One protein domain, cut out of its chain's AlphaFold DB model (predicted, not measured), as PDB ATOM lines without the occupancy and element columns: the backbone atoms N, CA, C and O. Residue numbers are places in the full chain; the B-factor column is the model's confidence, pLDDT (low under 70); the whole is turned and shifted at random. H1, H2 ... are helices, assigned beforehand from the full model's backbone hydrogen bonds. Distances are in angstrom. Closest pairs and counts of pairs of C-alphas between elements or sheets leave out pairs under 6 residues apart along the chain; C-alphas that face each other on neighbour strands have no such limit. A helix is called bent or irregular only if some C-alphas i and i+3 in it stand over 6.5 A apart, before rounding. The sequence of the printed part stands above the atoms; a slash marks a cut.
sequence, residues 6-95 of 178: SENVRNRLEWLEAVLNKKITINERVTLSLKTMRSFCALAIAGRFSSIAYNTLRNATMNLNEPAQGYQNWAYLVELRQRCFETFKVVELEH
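What this domain is: This is residues 6 to 95 of the 178 residues of an uncharacterized protein of Pseudomonas syringae Cit 7 (UniProt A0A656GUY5). Two helices, the long H5 and H1, run side by side at a slant and point the same way, and three short helices, H2, H3 and H4, make a row along one side of this pair. The long link from H3 to H4 swings out in a loop through Gly 47 on the H1 side, and the last residues of H5 make one end of the long axis. The printed part has 90 residues with five named helices, in the order H1 H2 H3 H4 H5, and no named strand; the class is all helix. The whole is compact, with a radius of gyration of the C-alphas of 12.7 A, yet elongated in outline, spanning 41 by 26 by 21 A.

Where its parts are: H5, the longest helix, takes residues 73 to 93 and measures 30.6 A from C-alpha 73 at (39.841, 133.293, 61.264) to C-alpha 93 at (23.880, 158.440, 68.105). It has a kink of 30 degrees near residue 87; it is neither bent nor irregular, but only just: C-alphas 87 and 90 are 6.3 A apart. H1, residues 6 to 20, is 21.3 A long and begins with C-alpha 6 at (33.480, 124.886, 65.214). H4, residues 54 to 62, is 12.6 A long. H2, residues 28 to 33, is 8.5 A long, and H3, residues 37 to 42, is 8.6 A long.

How they stand to each other: H5 and H1 touch, closest at the C-alphas of Cys 84 and Leu 20, 6.1 A apart. They run the same way at a steep tilt of 36 degrees, only just past shallow. H5 touches H2 with residues 85 to 89 alone; the closest C-alphas, those of Phe 85 and Thr 31, are 6.1 A apart. These two run opposite ways at a shallow tilt of 33 degrees, only just short of steep. H5 touches H4 with residues 73 to 74 alone, closest at the C-alphas of Trp 74 and Thr 61, 5.4 A apart, opposite ways at a steep tilt of 55 degrees. H3 is close to H5 but not clearly touching, with the C-alphas of Met 37 and Val 78 at 7.5 A. H1 touches H4 with residues 6 to 9 alone, about perpendicular at 90 degrees; the C-alphas of Ser 6 and Ala 60 are the closest, 5.2 A apart. H3 and H4 touch, about perpendicular at 73 degrees, closest at the C-alphas of Cys 41 and Tyr 54, 6.0 A apart. H2 and H3 touch only at the corner by their link, where the C-alphas of Ser 33 and Ser 39 are 4.8 A apart. H1 stays apart from H2 and H3, and H2 from H4. Helix packing is mostly crossed. In H1, H2, H3 and H4 every O i to N i+4 pair is within hydrogen-bond range; in H5 it is 14 of 17.

The domain as a whole: The two C-alphas farthest apart, those of Asn 65 and His 95, are separated by 41.6 A. The printed part has no cut. The link from H3 to H4, with 11 residues, is long; that from H2 to H3 is tight, and those from H1 to H2 and from H4 to H5 are short. The mean pLDDT of the printed part is 85.0, and residues 65 to 71 and 90 to 95 are under 70.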
ATOM      1  N   SER A   6      33.196 124.479  66.596       87.25
ATOM      2  CA  SER A   6      33.480 124.886  65.214       87.25
ATOM      3  C   SER A   6      32.219 125.283  64.440       87.25
ATOM      4  O   SER A   6      32.218 126.267  63.709       87.25
ATOM      5  N   GLU A   7      31.113 124.571  64.637       89.00
ATOM      6  CA  GLU A   7      29.829 124.919  64.023       89.00
ATOM      7  C   GLU A   7      29.233 126.196  64.623       89.00
ATOM      8  O   GLU A   7      28.677 127.026  63.911       89.00
ATOM      9  N   ASN A   8      29.433 126.422  65.923       91.25
ATOM     10  CA  ASN A   8      29.080 127.687  66.565       91.25
ATOM     11  C   ASN A   8      29.857 128.865  65.943       91.25
ATOM     12  O   ASN A   8      29.265 129.910  65.680       91.25
ATOM     13  N   VAL A   9      31.151 128.683  65.649       91.19
ATOM     14  CA  VAL A   9      31.965 129.676  64.926       91.19
ATOM     15  C   VAL A   9      31.395 129.945  63.535       91.19
ATOM     16  O   VAL A   9      31.143 131.105  63.216       91.19
ATOM     17  N   ARG A  10      31.145 128.901  62.734       90.31
ATOM     18  CA  ARG A  10      30.614 129.050  61.370       90.31
ATOM     19  C   ARG A  10      29.277 129.789  61.365       90.31
ATOM     20  O   ARG A  10      29.123 130.774  60.653       90.31
ATOM     21  N   ASN A  11      28.359 129.394  62.244       92.75
ATOM     22  CA  ASN A  11      27.043 130.024  62.346       92.75
ATOM     23  C   ASN A  11      27.134 131.484  62.805       92.75
ATOM     24  O   ASN A  11      26.304 132.302  62.416       92.75
ATOM     25  N   ARG A  12      28.125 131.835  63.637       93.50
ATOM     26  CA  ARG A  12      28.381 133.229  64.029       93.50
ATOM     27  C   ARG A  12      28.926 134.054  62.869       93.50
ATOM     28  O   ARG A  12      28.478 135.184  62.709       93.50
ATOM     29  N   LEU A  13      29.855 133.511  62.083       92.06
ATOM     30  CA  LEU A  13      30.390 134.177  60.890       92.06
ATOM     31  C   LEU A  13      29.281 134.419  59.861       92.06
ATOM     32  O   LEU A  13      29.025 135.569  59.512       92.06
ATOM     33  N   GLU A  14      28.542 133.371  59.489       92.50
ATOM     34  CA  GLU A  14      27.419 133.458  58.546       92.50
ATOM     35  C   GLU A  14      26.360 134.461  59.028       92.50
ATOM     36  O   GLU A  14      25.842 135.269  58.257       92.50
ATOM     37  N   TRP A  15      26.049 134.450  60.326       94.75
ATOM     38  CA  TRP A  15      25.088 135.385  60.895       94.75
ATOM     39  C   TRP A  15      25.583 136.836  60.844       94.75
ATOM     40  O   TRP A  15      24.811 137.712  60.463       94.75
ATOM     41  N   LEU A  16      26.852 137.107  61.175       93.94
ATOM     42  CA  LEU A  16      27.429 138.457  61.075       93.94
ATOM     43  C   LEU A  16      27.426 138.960  59.624       93.94
ATOM     44  O   LEU A  16      27.051 140.103  59.368       93.94
ATOM     45  N   GLU A  17      27.768 138.105  58.663       92.81
ATOM     46  CA  GLU A  17      27.687 138.437  57.237       92.81
ATOM     47  C   GLU A  17      26.247 138.703  56.789       92.81
ATOM     48  O   GLU A  17      25.985 139.658  56.057       92.81
ATOM     49  N   ALA A  18      25.284 137.893  57.232       91.62
ATOM     50  CA  ALA A  18      23.873 138.095  56.925       91.62
ATOM     51  C   ALA A  18      23.338 139.412  57.515       91.62
ATOM     52  O   ALA A  18      22.539 140.095  56.867       91.62
ATOM     53  N   VAL A  19      23.808 139.798  58.702       92.31
ATOM     54  CA  VAL A  19      23.507 141.090  59.335       92.31
ATOM     55  C   VAL A  19      24.096 142.253  58.526       92.31
ATOM     56  O   VAL A  19      23.368 143.188  58.195       92.31
ATOM     57  N   LEU A  20      25.371 142.191  58.123       89.75
ATOM     58  CA  LEU A  20      26.001 143.241  57.302       89.75
ATOM     59  C   LEU A  20      25.358 143.385  55.921       89.75
ATOM     60  O   LEU A  20      25.182 144.498  55.428       89.75
ATOM     61  N   ASN A  21      24.953 142.269  55.319       90.38
ATOM     62  CA  ASN A  21      24.257 142.243  54.036       90.38
ATOM     63  C   ASN A  21      22.766 142.610  54.143       90.38
ATOM     64  O   ASN A  21      22.027 142.437  53.175       90.38
ATOM     65  N   LYS A  22      22.304 143.093  55.308       86.69
ATOM     66  CA  LYS A  22      20.912 143.497  55.579       86.69
ATOM     67  C   LYS A  22      19.875 142.389  55.338       86.69
ATOM     68  O   LYS A  22      18.696 142.677  55.153       86.69
ATOM     69  N   LYS A  23      20.293 141.118  55.367       87.19
ATOM     70  CA  LYS A  23      19.393 139.952  55.290       87.19
ATOM     71  C   LYS A  23      18.723 139.666  56.632       87.19
ATOM     72  O   LYS A  23      17.664 139.051  56.672       87.19
ATOM     73  N   ILE A  24      19.355 140.090  57.726       87.31
ATOM     74  CA  ILE A  24      18.853 139.948  59.093       87.31
ATOM     75  C   ILE A  24      18.853 141.326  59.748       87.31
ATOM     76  O   ILE A  24      19.877 142.007  59.775       87.31
ATOM     77  N   THR A  25      17.713 141.720  60.306       86.50
ATOM     78  CA  THR A  25      17.602 142.888  61.180       86.50
ATOM     79  C   THR A  25      17.862 142.471  62.627       86.50
ATOM     80  O   THR A  25      17.430 141.409  63.076       86.50
ATOM     81  N   ILE A  26      18.605 143.295  63.363       88.00
ATOM     82  CA  ILE A  26      18.939 143.057  64.771       88.00
ATOM     83  C   ILE A  26      18.343 144.160  65.642       88.00
ATOM     84  O   ILE A  26      18.246 145.308  65.218       88.00
ATOM     85  N   ASN A  27      17.917 143.803  66.855       88.12
ATOM     86  CA  ASN A  27      17.391 144.759  67.829       88.12
ATOM     87  C   ASN A  27      18.512 145.351  68.701       88.12
ATOM     88  O   ASN A  27      19.638 144.852  68.720       88.12
ATOM     89  N   GLU A  28      18.183 146.384  69.476       85.06
ATOM     90  CA  GLU A  28      19.128 147.105  70.339       85.06
ATOM     91  C   GLU A  28      19.877 146.185  71.317       85.06
ATOM     92  O   GLU A  28      21.095 146.272  71.462       85.06
ATOM     93  N   ARG A  29      19.179 145.221  71.930       87.06
ATOM     94  CA  ARG A  29      19.788 144.259  72.862       87.06
ATOM     95  C   ARG A  29      20.877 143.419  72.191       87.06
ATOM     96  O   ARG A  29      21.922 143.145  72.792       87.06
ATOM     97  N   VAL A  30      20.639 142.997  70.952       90.38
ATOM     98  CA  VAL A  30      21.619 142.261  70.151       90.38
ATOM     99  C   VAL A  30      22.773 143.184  69.755       90.38
ATOM    100  O   VAL A  30      23.926 142.791  69.921       90.38
ATOM    101  N   THR A  31      22.499 144.425  69.348       91.00
ATOM    102  CA  THR A  31      23.529 145.430  69.032       91.00
ATOM    103  C   THR A  31      24.453 145.703  70.221       91.00
ATOM    104  O   THR A  31      25.674 145.657  70.075       91.00
ATOM    105  N   LEU A  32      23.907 145.876  71.428       89.81
ATOM    106  CA  LEU A  32      24.688 146.030  72.660       89.81
ATOM    107  C   LEU A  32      25.555 144.801  72.949       89.81
ATOM    108  O   LEU A  32      26.694 144.924  73.405       89.81
ATOM    109  N   SER A  33      25.049 143.608  72.628       92.25
ATOM    110  CA  SER A  33      25.810 142.368  72.776       92.25
ATOM    111  C   SER A  33      27.007 142.307  71.820       92.25
ATOM    112  O   SER A  33      28.009 141.678  72.153       92.25
ATOM    113  N   LEU A  34      26.975 143.019  70.689       93.88
ATOM    114  CA  LEU A  34      28.104 143.125  69.759       93.88
ATOM    115  C   LEU A  34      29.207 144.075  70.233       93.88
ATOM    116  O   LEU A  34      30.288 144.030  69.660       93.88
ATOM    117  N   LYS A  35      29.002 144.890  71.275       92.50
ATOM    118  CA  LYS A  35      29.965 145.913  71.728       92.50
ATOM    119  C   LYS A  35      31.332 145.353  72.130       92.50
ATOM    120  O   LYS A  35      32.357 145.974  71.872       92.50
ATOM    121  N   THR A  36      31.361 144.195  72.788       93.19
ATOM    122  CA  THR A  36      32.600 143.552  73.252       93.19
ATOM    123  C   THR A  36      32.620 142.081  72.864       93.19
ATOM    124  O   THR A  36      31.573 141.453  72.722       93.19
ATOM    125  N   MET A  37      33.808 141.478  72.765       92.81
ATOM    126  CA  MET A  37      33.892 140.032  72.526       92.81
ATOM    127  C   MET A  37      33.267 139.214  73.657       92.81
ATOM    128  O   MET A  37      32.661 138.182  73.389       92.81
ATOM    129  N   ARG A  38      33.357 139.673  74.913       93.19
ATOM    130  CA  ARG A  38      32.761 138.972  76.059       93.19
ATOM    131  C   ARG A  38      31.234 138.952  75.970       93.19
ATOM    132  O   ARG A  38      30.638 137.891  76.127       93.19
ATOM    133  N   SER A  39      30.613 140.096  75.675       93.12
ATOM    134  CA  SER A  39      29.160 140.181  75.477       93.12
ATOM    135  C   SER A  39      28.710 139.406  74.237       93.12
ATOM    136  O   SER A  39      27.681 138.738  74.276       93.12
ATOM    137  N   PHE A  40      29.515 139.407  73.173       95.62
ATOM    138  CA  PHE A  40      29.212 138.652  71.962       95.62
ATOM    139  C   PHE A  40      29.260 137.143  72.213       95.62
ATOM    140  O   PHE A  40      28.374 136.416  71.777       95.62
ATOM    141  N   CYS A  41      30.248 136.662  72.967       94.38
ATOM    142  CA  CYS A  41      30.352 135.260  73.373       94.38
ATOM    143  C   CYS A  41      29.132 134.798  74.193       94.38
ATOM    144  O   CYS A  41      28.661 133.678  74.010       94.38
ATOM    145  N   ALA A  42      28.588 135.679  75.039       93.88
ATOM    146  CA  ALA A  42      27.389 135.412  75.832       93.88
ATOM    147  C   ALA A  42      26.082 135.433  75.014       93.88
ATOM    148  O   ALA A  42      25.070 134.898  75.467       93.88
ATOM    149  N   LEU A  43      26.091 136.033  73.817       94.50
ATOM    150  CA  LEU A  43      24.928 136.089  72.936       94.50
ATOM    151  C   LEU A  43      24.542 134.683  72.464       94.50
ATOM    152  O   LEU A  43      25.383 133.931  71.962       94.50
ATOM    153  N   ALA A  44      23.252 134.374  72.571       93.25
ATOM    154  CA  ALA A  44      22.632 133.186  72.008       93.25
ATOM    155  C   ALA A  44      21.459 133.610  71.118       93.25
ATOM    156  O   ALA A  44      20.627 134.418  71.527       93.25
ATOM    157  N   ILE A  45      21.396 133.052  69.913       91.75
ATOM    158  CA  ILE A  45      20.318 133.276  68.952       91.75
ATOM    159  C   ILE A  45      19.681 131.919  68.667       91.75
ATOM    160  O   ILE A  45      20.337 131.007  68.151       91.75
ATOM    161  N   ALA A  46      18.404 131.779  69.031       88.94
ATOM    162  CA  ALA A  46      17.654 130.540  68.852       88.94
ATOM    163  C   ALA A  46      17.698 130.082  67.384       88.94
ATOM    164  O   ALA A  46      17.537 130.885  66.467       88.94
ATOM    165  N   GLY A  47      17.974 128.795  67.164       85.31
ATOM    166  CA  GLY A  47      18.101 128.215  65.822       85.31
ATOM    167  C   GLY A  47      19.375 128.590  65.052       85.31
ATOM    168  O   GLY A  47      19.544 128.119  63.934       85.31
ATOM    169  N   ARG A  48      20.282 129.405  65.615       89.31
ATOM    170  CA  ARG A  48      21.550 129.792  64.966       89.31
ATOM    171  C   ARG A  48      22.766 129.354  65.775       89.31
ATOM    172  O   ARG A  48      23.519 128.485  65.344       89.31
ATOM    173  N   PHE A  49      22.964 129.918  66.961       93.06
ATOM    174  CA  PHE A  49      24.116 129.599  67.805       93.06
ATOM    175  C   PHE A  49      23.822 129.842  69.284       93.06
ATOM    176  O   PHE A  49      23.006 130.685  69.655       93.06
ATOM    177  N   SER A  50      24.520 129.107  70.145       93.31
ATOM    178  CA  SER A  50      24.434 129.246  71.597       93.31
ATOM    179  C   SER A  50      25.556 130.123  72.152       93.31
ATOM    180  O   SER A  50      26.573 130.363  71.489       93.31
ATOM    181  N   SER A  51      25.391 130.535  73.410       94.12
ATOM    182  CA  SER A  51      26.476 131.098  74.213       94.12
ATOM    183  C   SER A  51      27.668 130.135  74.255       94.12
ATOM    184  O   SER A  51      27.498 128.910  74.229       94.12
ATOM    185  N   ILE A  52      28.873 130.695  74.267       94.25
ATOM    186  CA  ILE A  52      30.138 129.962  74.233       94.25
ATOM    187  C   ILE A  52      31.192 130.729  75.033       94.25
ATOM    188  O   ILE A  52      31.195 131.957  75.054       94.25
ATOM    189  N   ALA A  53      32.103 130.025  75.702       94.00
ATOM    190  CA  ALA A  53      33.201 130.680  76.403       94.00
ATOM    191  C   ALA A  53      34.207 131.279  75.408       94.00
ATOM    192  O   ALA A  53      34.501 130.691  74.368       94.00
ATOM    193  N   TYR A  54      34.786 132.427  75.761       93.12
ATOM    194  CA  TYR A  54      35.719 133.163  74.901       93.12
ATOM    195  C   TYR A  54      36.895 132.304  74.409       93.12
ATOM    196  O   TYR A  54      37.162 132.253  73.211       93.12
ATOM    197  N   ASN A  55      37.567 131.587  75.317       92.31
ATOM    198  CA  ASN A  55      38.708 130.737  74.958       92.31
ATOM    199  C   ASN A  55      38.286 129.563  74.066       92.31
ATOM    200  O   ASN A  55      39.016 129.193  73.153       92.31
ATOM    201  N   THR A  56      37.090 129.014  74.284       90.69
ATOM    202  CA  THR A  56      36.535 127.951  73.440       90.69
ATOM    203  C   THR A  56      36.249 128.462  72.031       90.69
ATOM    204  O   THR A  56      36.607 127.794  71.067       90.69
ATOM    205  N   LEU A  57      35.668 129.661  71.900       91.31
ATOM    206  CA  LEU A  57      35.430 130.300  70.605       91.31
ATOM    207  C   LEU A  57      36.752 130.595  69.882       91.31
ATOM    208  O   LEU A  57      36.897 130.260  68.711       91.31
ATOM    209  N   ARG A  58      37.737 131.157  70.593       90.31
ATOM    210  CA  ARG A  58      39.065 131.462  70.047       90.31
ATOM    211  C   ARG A  58      39.781 130.212  69.547       90.31
ATOM    212  O   ARG A  58      40.215 130.181  68.399       90.31
ATOM    213  N   ASN A  59      39.841 129.161  70.357       88.75
ATOM    214  CA  ASN A  59      40.477 127.908  69.955       88.75
ATOM    215  C   ASN A  59      39.742 127.265  68.770       88.75
ATOM    216  O   ASN A  59      40.377 126.788  67.836       88.75
ATOM    217  N   ALA A  60      38.406 127.313  68.759       88.88
ATOM    218  CA  ALA A  60      37.615 126.802  67.643       88.88
ATOM    219  C   ALA A  60      37.867 127.570  66.334       88.88
ATOM    220  O   ALA A  60      37.907 126.949  65.278       88.88
ATOM    221  N   THR A  61      38.094 128.889  66.388       86.81
ATOM    222  CA  THR A  61      38.456 129.666  65.186       86.81
ATOM    223  C   THR A  61      39.843 129.322  64.645       86.81
ATOM    224  O   THR A  61      40.028 129.306  63.434       86.81
ATOM    225  N   MET A  62      40.808 129.016  65.517       82.25
ATOM    226  CA  MET A  62      42.167 128.632  65.106       82.25
ATOM    227  C   MET A  62      42.208 127.255  64.439       82.25
ATOM    228  O   MET A  62      43.029 127.024  63.563       82.25
ATOM    229  N   ASN A  63      41.292 126.365  64.828       78.31
ATOM    230  CA  ASN A  63      41.181 125.009  64.289       78.31
ATOM    231  C   ASN A  63      40.206 124.910  63.100       78.31
ATOM    232  O   ASN A  63      39.862 123.808  62.671       78.31
ATOM    233  N   LEU A  64      39.703 126.043  62.598       80.00
ATOM    234  CA  LEU A  64      38.816 126.080  61.440       80.00
ATOM    235  C   LEU A  64      39.676 126.028  60.165       80.00
ATOM    236  O   LEU A  64      40.413 126.967  59.885       80.00
ATOM    237  N   ASN A  65      39.573 124.952  59.380       67.25
ATOM    238  CA  ASN A  65      40.332 124.769  58.127       67.25
ATOM    239  C   ASN A  65      39.762 125.559  56.929       67.25
ATOM    240  O   ASN A  65      40.063 125.251  55.778       67.25
ATOM    241  N   GLU A  66      38.912 126.555  57.172       64.50
ATOM    242  CA  GLU A  66      38.328 127.374  56.111       64.50
ATOM    243  C   GLU A  66      39.243 128.573  55.817       64.50
ATOM    244  O   GLU A  66      39.673 129.258  56.752       64.50
ATOM    245  N   PRO A  67      39.571 128.842  54.539       56.94
ATOM    246  CA  PRO A  67      40.384 129.989  54.174       56.94
ATOM    247  C   PRO A  67      39.526 131.256  54.237       56.94
ATOM    248  O   PRO A  67      38.847 131.604  53.271       56.94
ATOM    249  N   ALA A  68      39.567 131.985  55.353       59.72
ATOM    250  CA  ALA A  68      38.998 133.329  55.420       59.72
ATOM    251  C   ALA A  68      39.862 134.308  54.616       59.72
ATOM    252  O   ALA A  68      40.635 135.048  55.198       59.72
ATOM    253  N   GLN A  69      39.787 134.284  53.282       56.38
ATOM    254  CA  GLN A  69      40.296 135.331  52.374       56.38
ATOM    255  C   GLN A  69      41.642 135.990  52.789       56.38
ATOM    256  O   GLN A  69      41.783 137.208  52.744       56.38
ATOM    257  N   GLY A  70      42.630 135.200  53.229       54.41
ATOM    258  CA  GLY A  70      43.955 135.690  53.649       54.41
ATOM    259  C   GLY A  70      44.089 136.199  55.099       54.41
ATOM    260  O   GLY A  70      45.197 136.539  55.509       54.41
ATOM    261  N   TYR A  71      43.020 136.208  55.896       57.75
ATOM    262  CA  TYR A  71      43.001 136.589  57.312       57.75
ATOM    263  C   TYR A  71      42.972 135.377  58.253       57.75
ATOM    264  O   TYR A  71      42.359 134.347  57.983       57.75
ATOM    265  N   GLN A  72      43.594 135.525  59.427       79.31
ATOM    266  CA  GLN A  72      43.424 134.586  60.539       79.31
ATOM    267  C   GLN A  72      41.952 134.601  60.984       79.31
ATOM    268  O   GLN A  72      41.444 135.654  61.371       79.31
ATOM    269  N   ASN A  73      41.281 133.444  60.980       84.06
ATOM    270  CA  ASN A  73      39.841 133.293  61.264       84.06
ATOM    271  C   ASN A  73      39.368 134.017  62.538       84.06
ATOM    272  O   ASN A  73      38.270 134.572  62.585       84.06
ATOM    273  N   TRP A  74      40.211 134.059  63.573       88.69
ATOM    274  CA  TRP A  74      39.932 134.819  64.792       88.69
ATOM    275  C   TRP A  74      39.884 136.334  64.559       88.69
ATOM    276  O   TRP A  74      38.962 137.004  65.022       88.69
ATOM    277  N   ALA A  75      40.879 136.879  63.857       88.12
ATOM    278  CA  ALA A  75      40.949 138.303  63.551       88.12
ATOM    279  C   ALA A  75      39.766 138.722  62.671       88.12
ATOM    280  O   ALA A  75      39.109 139.717  62.967       88.12
ATOM    281  N   TYR A  76      39.435 137.892  61.680       90.12
ATOM    282  CA  TYR A  76      38.286 138.102  60.807       90.12
ATOM    283  C   TYR A  76      36.960 138.165  61.582       90.12
ATOM    284  O   TYR A  76      36.175 139.096  61.412       90.12
ATOM    285  N   LEU A  77      36.732 137.235  62.518       91.81
ATOM    286  CA  LEU A  77      35.547 137.253  63.381       91.81
ATOM    287  C   LEU A  77      35.462 138.539  64.223       91.81
ATOM    288  O   LEU A  77      34.382 139.117  64.383       91.81
ATOM    289  N   VAL A  78      36.592 138.978  64.787       93.19
ATOM    290  CA  VAL A  78      36.666 140.197  65.607       93.19
ATOM    291  C   VAL A  78      36.340 141.437  64.777       93.19
ATOM    292  O   VAL A  78      35.594 142.299  65.255       93.19
ATOM    293  N   GLU A  79      36.868 141.506  63.556       91.81
ATOM    294  CA  GLU A  79      36.623 142.584  62.601       91.81
ATOM    295  C   GLU A  79      35.154 142.621  62.164       91.81
ATOM    296  O   GLU A  79      34.501 143.654  62.311       91.81
ATOM    297  N   LEU A  80      34.590 141.489  61.724       92.00
ATOM    298  CA  LEU A  80      33.182 141.391  61.329       92.00
ATOM    299  C   LEU A  80      32.243 141.843  62.446       92.00
ATOM    300  O   LEU A  80      31.317 142.621  62.206       92.00
ATOM    301  N   ARG A  81      32.491 141.398  63.686       95.06
ATOM    302  CA  ARG A  81      31.719 141.844  64.853       95.06
ATOM    303  C   ARG A  81      31.835 143.354  65.040       95.06
ATOM    304  O   ARG A  81      30.817 144.005  65.274       95.06
ATOM    305  N   GLN A  82      33.045 143.910  64.962       93.81
ATOM    306  CA  GLN A  82      33.255 145.349  65.127       93.81
ATOM    307  C   GLN A  82      32.508 146.140  64.054       93.81
ATOM    308  O   GLN A  82      31.781 147.072  64.386       93.81
ATOM    309  N   ARG A  83      32.603 145.709  62.794       91.44
ATOM    310  CA  ARG A  83      31.915 146.328  61.664       91.44
ATOM    311  C   ARG A  83      30.396 146.267  61.813       91.44
ATOM    312  O   ARG A  83      29.721 147.258  61.543       91.44
ATOM    313  N   CYS A  84      29.851 145.142  62.287       91.94
ATOM    314  CA  CYS A  84      28.431 145.047  62.632       91.94
ATOM    315  C   CYS A  84      28.081 146.063  63.720       91.94
ATOM    316  O   CYS A  84      27.164 146.857  63.549       91.94
ATOM    317  N   PHE A  85      28.833 146.085  64.822       92.50
ATOM    318  CA  PHE A  85      28.569 147.025  65.905       92.50
ATOM    319  C   PHE A  85      28.594 148.476  65.413       92.50
ATOM    320  O   PHE A  85      27.662 149.207  65.694       92.50
ATOM    321  N   GLU A  86      29.587 148.888  64.630       89.81
ATOM    322  CA  GLU A  86      29.688 150.254  64.099       89.81
ATOM    323  C   GLU A  86      28.546 150.609  63.147       89.81
ATOM    324  O   GLU A  86      27.969 151.686  63.272       89.81
ATOM    325  N   THR A  87      28.162 149.682  62.266       87.56
ATOM    326  CA  THR A  87      27.055 149.881  61.316       87.56
ATOM    327  C   THR A  87      25.736 150.155  62.041       87.56
ATOM    328  O   THR A  87      24.949 150.986  61.597       87.56
ATOM    329  N   PHE A  88      25.499 149.486  63.172       83.56
ATOM    330  CA  PHE A  88      24.238 149.577  63.911       83.56
ATOM    331  C   PHE A  88      24.310 150.472  65.164       83.56
ATOM    332  O   PHE A  88      23.270 150.868  65.679       83.56
ATOM    333  N   LYS A  89      25.506 150.870  65.626       75.81
ATOM    334  CA  LYS A  89      25.715 151.844  66.717       75.81
ATOM    335  C   LYS A  89      25.355 153.265  66.288       75.81
ATOM    336  O   LYS A  89      24.988 154.076  67.130       75.81
ATOM    337  N   VAL A  90      25.433 153.596  64.997       54.50
ATOM    338  CA  VAL A  90      25.028 154.929  64.512       54.50
ATOM    339  C   VAL A  90      23.537 155.194  64.773       54.50
ATOM    340  O   VAL A  90      23.174 156.335  65.042       54.50
ATOM    341  N   VAL A  91      22.705 154.149  64.879       52.62
ATOM    342  CA  VAL A  91      21.299 154.276  65.308       52.62
ATOM    343  C   VAL A  91      21.177 154.763  66.767       52.62
ATOM    344  O   VAL A  91      20.213 155.431  67.115       52.62
ATOM    345  N   GLU A  92      22.179 154.524  67.624       46.34
ATOM    346  CA  GLU A  92      22.227 155.052  69.000       46.34
ATOM    347  C   GLU A  92      22.683 156.522  69.068       46.34
ATOM    348  O   GLU A  92      22.334 157.222  70.017       46.34
ATOM    349  N   LEU A  93      23.454 157.030  68.098       46.19
ATOM    350  CA  LEU A  93      23.880 158.440  68.105       46.19
ATOM    351  C   LEU A  93      22.811 159.392  67.556       46.19
ATOM    352  O   LEU A  93      22.860 160.576  67.872       46.19
ATOM    353  N   GLU A  94      21.811 158.876  66.843       45.62
ATOM    354  CA  GLU A  94      20.579 159.612  66.527       45.62
ATOM    355  C   GLU A  94      19.512 159.500  67.639       45.62
ATOM    356  O   GLU A  94      18.502 160.200  67.606       45.62
ATOM    357  N   HIS A  95      19.734 158.658  68.659       44.69
ATOM    358  CA  HIS A  95      18.818 158.460  69.797       44.69
ATOM    359  C   HIS A  95      19.417 158.735  71.178       44.69
ATOM    360  O   HIS A  95      18.718 158.655  72.189       44.69
TER     361      HIS A  95